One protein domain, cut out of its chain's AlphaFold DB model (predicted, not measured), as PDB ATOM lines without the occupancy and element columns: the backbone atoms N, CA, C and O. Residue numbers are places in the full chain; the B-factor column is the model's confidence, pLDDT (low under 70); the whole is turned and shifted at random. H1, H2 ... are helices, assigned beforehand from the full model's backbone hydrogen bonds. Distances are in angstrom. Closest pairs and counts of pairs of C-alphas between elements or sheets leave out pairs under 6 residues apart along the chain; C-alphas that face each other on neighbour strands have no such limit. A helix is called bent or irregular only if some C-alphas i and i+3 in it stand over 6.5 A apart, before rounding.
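What this domain is: This is residues 17 to 72 of the 101 residues of an uncharacterized protein of Crenothrix polyspora (UniProt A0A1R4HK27). A long helix, H3, sticks out as a free arm from a small corner of two shorter helices, H1 and H2, which come near each other where the tight link joins them and spread from there as an open V. The stretch of residues 42 to 50 leads from H2 to H3, which touches neither of the other helices, and the model has no closed core. The printed part has 56 residues with three named helices, in the order H1, H2, H3 along the chain, and no named strand; the class is all helix. The whole is loose, with a radius of gyration of the C-alphas of 14.1 A and spans of 40 by 27 by 22 A.

How they stand to each other: The longest helix is H3, residues 51 to 70, and it touches no helix. Residues 48 to 72, of which 51 to 70 belong to H3, stand free: no C-alpha 8 or more apart along the chain comes within 10 A. H2, residues 32 to 41, is apart from H3, although the two follow each other in the chain. H1, residues 17 to 28, is apart from H3 too. H1 and H2 are close but not clearly touching, with 1 pair of C-alphas within 8 A; their closest C-alphas, those of Ile 26 and Trp 32, are 6.2 A apart. Their lines stand at a steep tilt of 67 degrees and they run opposite ways, 15.3 A from centre to centre. Residues 17 to 22, which belong to H1, stand free as well. In the backbones of H1, H2 and H3, every O i to N i+4 pair is within hydrogen-bond range.

Where its parts are: H3 has 20 residues, from C-alpha 51 at (8.671, 19.660, 7.014) to C-alpha 70 at (-8.553, 12.193, -14.418), a length of 28.5 A. H2 has 10 residues and measures 14.3 A from C-alpha 32 to C-alpha 41. H1 has 12 residues and measures 16.4 A, beginning with C-alpha 17 at (16.335, 28.375, -6.900). No helix is bent or irregular.

The domain as a whole: The two C-alphas farthest apart are those of Gln 42 and Phe 71, at 40.5 A, and the first and last printed C-alphas, those of Arg 17 and Arg 72, are 32.7 A apart. The printed part has no cut. The link from H1 to H2, 3 residues, is tight; the link from H2 to H3, 9 residues, is short but not tight. The mean pLDDT of the printed part is 90.2, and residues 70 to 72 are under 70.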
ATOM      1  N   ARG A  17      15.923  28.161  -5.505       95.75
ATOM      2  CA  ARG A  17      16.335  28.375  -6.900       95.75
ATOM      3  C   ARG A  17      17.461  27.427  -7.312       95.75
ATOM      4  O   ARG A  17      17.445  26.928  -8.435       95.75
ATOM      5  N   GLN A  18      18.445  27.211  -6.446       95.56
ATOM      6  CA  GLN A  18      19.570  26.324  -6.730       95.56
ATOM      7  C   GLN A  18      19.132  24.860  -6.739       95.56
ATOM      8  O   GLN A  18      19.426  24.161  -7.706       95.56
ATOM      9  N   LEU A  19      18.338  24.440  -5.748       92.56
ATOM     10  CA  LEU A  19      17.726  23.111  -5.729       92.56
ATOM     11  C   LEU A  19      16.929  22.853  -7.016       92.56
ATOM     12  O   LEU A  19      17.126  21.840  -7.679       92.56
ATOM     13  N   SER A  20      16.098  23.813  -7.437       94.75
ATOM     14  CA  SER A  20      15.331  23.712  -8.683       94.75
ATOM     15  C   SER A  20      16.219  23.528  -9.919       94.75
ATOM     16  O   SER A  20      15.873  22.748 -10.805       94.75
ATOM     17  N   LYS A  21      17.371  24.209  -9.994       96.88
ATOM     18  CA  LYS A  21      18.326  24.032 -11.101       96.88
ATOM     19  C   LYS A  21      18.916  22.621 -11.122       96.88
ATOM     20  O   LYS A  21      18.971  22.029 -12.195       96.88
ATOM     21  N   PHE A  22      19.310  22.086  -9.966       94.94
ATOM     22  CA  PHE A  22      19.842  20.725  -9.868       94.94
ATOM     23  C   PHE A  22      18.809  19.688 -10.308       94.94
ATOM     24  O   PHE A  22      19.087  18.895 -11.201       94.94
ATOM     25  N   LEU A  23      17.587  19.757  -9.769       94.12
ATOM     26  CA  LEU A  23      16.525  18.808 -10.115       94.12
ATOM     27  C   LEU A  23      16.155  18.868 -11.604       94.12
ATOM     28  O   LEU A  23      15.938  17.830 -12.222       94.12
ATOM     29  N   LYS A  24      16.131  20.065 -12.207       96.56
ATOM     30  CA  LYS A  24      15.897  20.216 -13.652       96.56
ATOM     31  C   LYS A  24      16.987  19.555 -14.485       96.56
ATOM     32  O   LYS A  24      16.652  18.879 -15.448       96.56
ATOM     33  N   PHE A  25      18.255  19.736 -14.121       96.94
ATOM     34  CA  PHE A  25      19.369  19.106 -14.827       96.94
ATOM     35  C   PHE A  25      19.277  17.575 -14.750       96.94
ATOM     36  O   PHE A  25      19.298  16.902 -15.776       96.94
ATOM     37  N   ILE A  26      19.079  17.029 -13.546       96.94
ATOM     38  CA  ILE A  26      18.930  15.582 -13.340       96.94
ATOM     39  C   ILE A  26      17.754  15.025 -14.150       96.94
ATOM     40  O   ILE A  26      17.904  14.006 -14.823       96.94
ATOM     41  N   ALA A  27      16.615  15.725 -14.158       94.25
ATOM     42  CA  ALA A  27      15.449  15.334 -14.945       94.25
ATOM     43  C   ALA A  27      15.710  15.390 -16.460       94.25
ATOM     44  O   ALA A  27      15.337  14.467 -17.176       94.25
ATOM     45  N   GLN A  28      16.368  16.444 -16.951       97.50
ATOM     46  CA  GLN A  28      16.685  16.622 -18.374       97.50
ATOM     47  C   GLN A  28      17.631  15.547 -18.912       97.50
ATOM     48  O   GLN A  28      17.531  15.181 -20.079       97.50
ATOM     49  N   HIS A  29      18.533  15.042 -18.069       96.94
ATOM     50  CA  HIS A  29      19.537  14.050 -18.452       96.94
ATOM     51  C   HIS A  29      19.221  12.626 -17.957       96.94
ATOM     52  O   HIS A  29      20.039  11.727 -18.140       96.94
ATOM     53  N   ASN A  30      18.048  12.407 -17.350       95.44
ATOM     54  CA  ASN A  30      17.618  11.124 -16.781       95.44
ATOM     55  C   ASN A  30      18.650  10.491 -15.819       95.44
ATOM     56  O   ASN A  30      18.955   9.307 -15.909       95.44
ATOM     57  N   GLN A  31      19.214  11.295 -14.916       97.38
ATOM     58  CA  GLN A  31      20.326  10.902 -14.028       97.38
ATOM     59  C   GLN A  31      19.861  10.519 -12.609       97.38
ATOM     60  O   GLN A  31      20.621  10.642 -11.651       97.38
ATOM     61  N   TRP A  32      18.595  10.126 -12.440       95.94
ATOM     62  CA  TRP A  32      18.026   9.837 -11.116       95.94
ATOM     63  C   TRP A  32      18.688   8.631 -10.446       95.94
ATOM     64  O   TRP A  32      19.068   8.727  -9.282       95.94
ATOM     65  N   ASP A  33      18.894   7.549 -11.200       97.19
ATOM     66  CA  ASP A  33      19.520   6.325 -10.688       97.19
ATOM     67  C   ASP A  33      20.993   6.558 -10.317       97.19
ATOM     68  O   ASP A  33      21.459   6.099  -9.275       97.19
ATOM     69  N   GLU A  34      21.723   7.323 -11.138       96.56
ATOM     70  CA  GLU A  34      23.122   7.676 -10.870       96.56
ATOM     71  C   GLU A  34      23.249   8.552  -9.620       96.56
ATOM     72  O   GLU A  34      24.095   8.289  -8.765       96.56
ATOM     73  N   LEU A  35      22.375   9.554  -9.469       95.44
ATOM     74  CA  LEU A  35      22.325  10.384  -8.270       95.44
ATOM     75  C   LEU A  35      22.049   9.542  -7.018       95.44
ATOM     76  O   LEU A  35      22.727   9.712  -6.004       95.44
ATOM     77  N   GLU A  36      21.064   8.644  -7.072       95.44
ATOM     78  CA  GLU A  36      20.723   7.782  -5.941       95.44
ATOM     79  C   GLU A  36      21.884   6.853  -5.571       95.44
ATOM     80  O   GLU A  36      22.240   6.758  -4.392       95.44
ATOM     81  N   GLN A  37      22.500   6.204  -6.561       96.00
ATOM     82  CA  GLN A  37      23.644   5.328  -6.331       96.00
ATOM     83  C   GLN A  37      24.815   6.105  -5.725       96.00
ATOM     84  O   GLN A  37      25.367   5.679  -4.712       96.00
ATOM     85  N   HIS A  38      25.134   7.284  -6.263       96.00
ATOM     86  CA  HIS A  38      26.216   8.120  -5.750       96.00
ATOM     87  C   HIS A  38      25.979   8.543  -4.294       96.00
ATOM     88  O   HIS A  38      26.896   8.502  -3.478       96.00
ATOM     89  N   LEU A  39      24.744   8.907  -3.928       94.19
ATOM     90  CA  LEU A  39      24.399   9.227  -2.540       94.19
ATOM     91  C   LEU A  39      24.558   8.006  -1.625       94.19
ATOM     92  O   LEU A  39      25.145   8.121  -0.549       94.19
ATOM     93  N   ARG A  40      24.087   6.830  -2.049       94.62
ATOM     94  CA  ARG A  40      24.226   5.585  -1.278       94.62
ATOM     95  C   ARG A  40      25.686   5.182  -1.083       94.62
ATOM     96  O   ARG A  40      26.046   4.797   0.028       94.62
ATOM     97  N   ASP A  41      26.520   5.327  -2.111       96.19
ATOM     98  CA  ASP A  41      27.957   5.027  -2.058       96.19
ATOM     99  C   ASP A  41      28.696   5.926  -1.053       96.19
ATOM    100  O   ASP A  41      29.638   5.487  -0.395       96.19
ATOM    101  N   GLN A  42      28.222   7.162  -0.864       92.62
ATOM    102  CA  GLN A  42      28.703   8.088   0.169       92.62
ATOM    103  C   GLN A  42      28.071   7.836   1.556       92.62
ATOM    104  O   GLN A  42      28.327   8.573   2.504       92.62
ATOM    105  N   GLY A  43      27.221   6.813   1.701       91.69
ATOM    106  CA  GLY A  43      26.496   6.505   2.940       91.69
ATOM    107  C   GLY A  43      25.265   7.388   3.200       91.69
ATOM    108  O   GLY A  43      24.601   7.245   4.233       91.69
ATOM    109  N   CYS A  44      24.910   8.267   2.261       91.00
ATOM    110  CA  CYS A  44      23.784   9.193   2.347       91.00
ATOM    111  C   CYS A  44      22.467   8.502   1.967       91.00
ATOM    112  O   CYS A  44      21.954   8.643   0.863       91.00
ATOM    113  N   ASN A  45      21.879   7.774   2.917       90.06
ATOM    114  CA  ASN A  45      20.604   7.068   2.714       90.06
ATOM    115  C   ASN A  45      19.361   7.918   3.026       90.06
ATOM    116  O   ASN A  45      18.233   7.493   2.775       90.06
ATOM    117  N   LYS A  46      19.543   9.079   3.664       88.62
ATOM    118  CA  LYS A  46      18.464   9.976   4.095       88.62
ATOM    119  C   LYS A  46      18.922  11.422   3.966       88.62
ATOM    120  O   LYS A  46      20.054  11.736   4.315       88.62
ATOM    121  N   LEU A  47      18.016  12.290   3.529       87.06
ATOM    122  CA  LEU A  47      18.217  13.736   3.507       87.06
ATOM    123  C   LEU A  47      17.497  14.368   4.697       87.06
ATOM    124  O   LEU A  47      16.362  14.001   5.010       87.06
ATOM    125  N   LEU A  48      18.150  15.325   5.352       87.19
ATOM    126  CA  LEU A  48      17.519  16.165   6.364       87.19
ATOM    127  C   LEU A  48      16.915  17.388   5.673       87.19
ATOM    128  O   LEU A  48      17.624  18.161   5.038       87.19
ATOM    129  N   MET A  49      15.602  17.555   5.799       86.56
ATOM    130  CA  MET A  49      14.858  18.717   5.313       86.56
ATOM    131  C   MET A  49      13.841  19.125   6.375       86.56
ATOM    132  O   MET A  49      13.406  18.287   7.169       86.56
ATOM    133  N   SER A  50      13.458  20.403   6.395       88.69
ATOM    134  CA  SER A  50      12.310  20.819   7.200       88.69
ATOM    135  C   SER A  50      11.018  20.215   6.632       88.69
ATOM    136  O   SER A  50      10.997  19.643   5.537       88.69
ATOM    137  N   TRP A  51       9.934  20.289   7.399       90.31
ATOM    138  CA  TRP A  51       8.671  19.660   7.014       90.31
ATOM    139  C   TRP A  51       7.980  20.391   5.856       90.31
ATOM    140  O   TRP A  51       7.362  19.764   4.997       90.31
ATOM    141  N   GLU A  52       8.109  21.714   5.799       92.06
ATOM    142  CA  GLU A  52       7.402  22.569   4.846       92.06
ATOM    143  C   GLU A  52       7.742  22.235   3.378       92.06
ATOM    144  O   GLU A  52       6.808  22.064   2.588       92.06
ATOM    145  N   PRO A  53       9.021  22.049   2.981       88.44
ATOM    146  CA  PRO A  53       9.376  21.597   1.636       88.44
ATOM    147  C   PRO A  53       8.831  20.207   1.295       88.44
ATOM    148  O   PRO A  53       8.375  19.996   0.173       88.44
ATOM    149  N   ILE A  54       8.853  19.267   2.248       91.19
ATOM    150  CA  ILE A  54       8.349  17.900   2.037       91.19
ATOM    151  C   ILE A  54       6.849  17.946   1.741       91.19
ATOM    152  O   ILE A  54       6.393  17.362   0.758       91.19
ATOM    153  N   HIS A  55       6.095  18.689   2.552       94.44
ATOM    154  CA  HIS A  55       4.658  18.852   2.371       94.44
ATOM    155  C   HIS A  55       4.326  19.512   1.025       94.44
ATOM    156  O   HIS A  55       3.458  19.031   0.302       94.44
ATOM    157  N   ALA A  56       5.050  20.570   0.645       92.81
ATOM    158  CA  ALA A  56       4.847  21.237  -0.640       92.81
ATOM    159  C   ALA A  56       5.053  20.287  -1.835       92.81
ATOM    160  O   ALA A  56       4.248  20.289  -2.768       92.81
ATOM    161  N   VAL A  57       6.095  19.447  -1.800       91.00
ATOM    162  CA  VAL A  57       6.337  18.434  -2.841       91.00
ATOM    163  C   VAL A  57       5.217  17.394  -2.863       91.00
ATOM    164  O   VAL A  57       4.694  17.104  -3.937       91.00
ATOM    165  N   ALA A  58       4.812  16.871  -1.702       91.62
ATOM    166  CA  ALA A  58       3.741  15.879  -1.601       91.62
ATOM    167  C   ALA A  58       2.422  16.396  -2.195       91.62
ATOM    168  O   ALA A  58       1.829  15.726  -3.036       91.62
ATOM    169  N   THR A  59       2.018  17.626  -1.853       95.06
ATOM    170  CA  THR A  59       0.807  18.259  -2.402       95.06
ATOM    171  C   THR A  59       0.864  18.393  -3.926       95.06
ATOM    172  O   THR A  59      -0.131  18.140  -4.607       95.06
ATOM    173  N   ILE A  60       2.017  18.772  -4.490       93.69
ATOM    174  CA  ILE A  60       2.185  18.872  -5.948       93.69
ATOM    175  C   ILE A  60       2.040  17.493  -6.600       93.69
ATOM    176  O   ILE A  60       1.345  17.372  -7.609       93.69
ATOM    177  N   VAL A  61       2.669  16.462  -6.032       92.31
ATOM    178  CA  VAL A  61       2.596  15.086  -6.549       92.31
ATOM    179  C   VAL A  61       1.166  14.552  -6.480       92.31
ATOM    180  O   VAL A  61       0.675  14.031  -7.480       92.31
ATOM    181  N   GLU A  62       0.462  14.736  -5.361       93.31
ATOM    182  CA  GLU A  62      -0.953  14.363  -5.236       93.31
ATOM    183  C   GLU A  62      -1.799  15.082  -6.284       93.31
ATOM    184  O   GLU A  62      -2.464  14.437  -7.088       93.31
ATOM    185  N   THR A  63      -1.702  16.409  -6.364       93.69
ATOM    186  CA  THR A  63      -2.488  17.204  -7.319       93.69
ATOM    187  C   THR A  63      -2.243  16.751  -8.759       93.69
ATOM    188  O   THR A  63      -3.186  16.500  -9.506       93.69
ATOM    189  N   LYS A  64      -0.975  16.579  -9.156       90.00
ATOM    190  CA  LYS A  64      -0.623  16.168 -10.521       90.00
ATOM    191  C   LYS A  64      -0.975  14.722 -10.828       90.00
ATOM    192  O   LYS A  64      -1.396  14.439 -11.945       90.00
ATOM    193  N   SER A  65      -0.841  13.815  -9.869       86.62
ATOM    194  CA  SER A  65      -1.273  12.428 -10.059       86.62
ATOM    195  C   SER A  65      -2.794  12.328 -10.210       86.62
ATOM    196  O   SER A  65      -3.257  11.602 -11.086       86.62
ATOM    197  N   HIS A  66      -3.564  13.119  -9.454       83.62
ATOM    198  CA  HIS A  66      -5.013  13.231  -9.618       83.62
ATOM    199  C   HIS A  66      -5.409  13.819 -10.974       83.62
ATOM    200  O   HIS A  66      -6.289  13.267 -11.635       83.62
ATOM    201  N   GLU A  67      -4.756  14.896 -11.421       83.50
ATOM    202  CA  GLU A  67      -4.974  15.457 -12.760       83.50
ATOM    203  C   GLU A  67      -4.706  14.397 -13.844       83.50
ATOM    204  O   GLU A  67      -5.569  14.126 -14.675       83.50
ATOM    205  N   LEU A  68      -3.547  13.731 -13.799       74.94
ATOM    206  CA  LEU A  68      -3.155  12.715 -14.783       74.94
ATOM    207  C   LEU A  68      -4.056  11.471 -14.761       74.94
ATOM    208  O   LEU A  68      -4.306  10.882 -15.813       74.94
ATOM    209  N   ALA A  69      -4.555  11.070 -13.591       70.62
ATOM    210  CA  ALA A  69      -5.532   9.994 -13.471       70.62
ATOM    211  C   ALA A  69      -6.892  10.398 -14.061       70.62
ATOM    212  O   ALA A  69      -7.531   9.588 -14.727       70.62
ATOM    213  N   SER A  70      -7.297  11.658 -13.879       61.28
ATOM    214  CA  SER A  70      -8.553  12.193 -14.418       61.28
ATOM    215  C   SER A  70      -8.534  12.288 -15.949       61.28
ATOM    216  O   SER A  70      -9.554  12.048 -16.584       61.28
ATOM    217  N   PHE A  71      -7.371  12.524 -16.568       53.19
ATOM    218  CA  PHE A  71      -7.208  12.470 -18.030       53.19
ATOM    219  C   PHE A  71      -7.246  11.048 -18.620       53.19
ATOM    220  O   PHE A  71      -7.389  10.897 -19.831       53.19
ATOM    221  N   ARG A  72      -7.119   9.994 -17.802       50.03
ATOM    222  CA  ARG A  72      -7.135   8.594 -18.264       50.03
ATOM    223  C   ARG A  72      -8.532   7.969 -18.335       50.03
ATOM    224  O   ARG A  72      -8.634   6.805 -18.705       50.03
TER     225      ARG A  72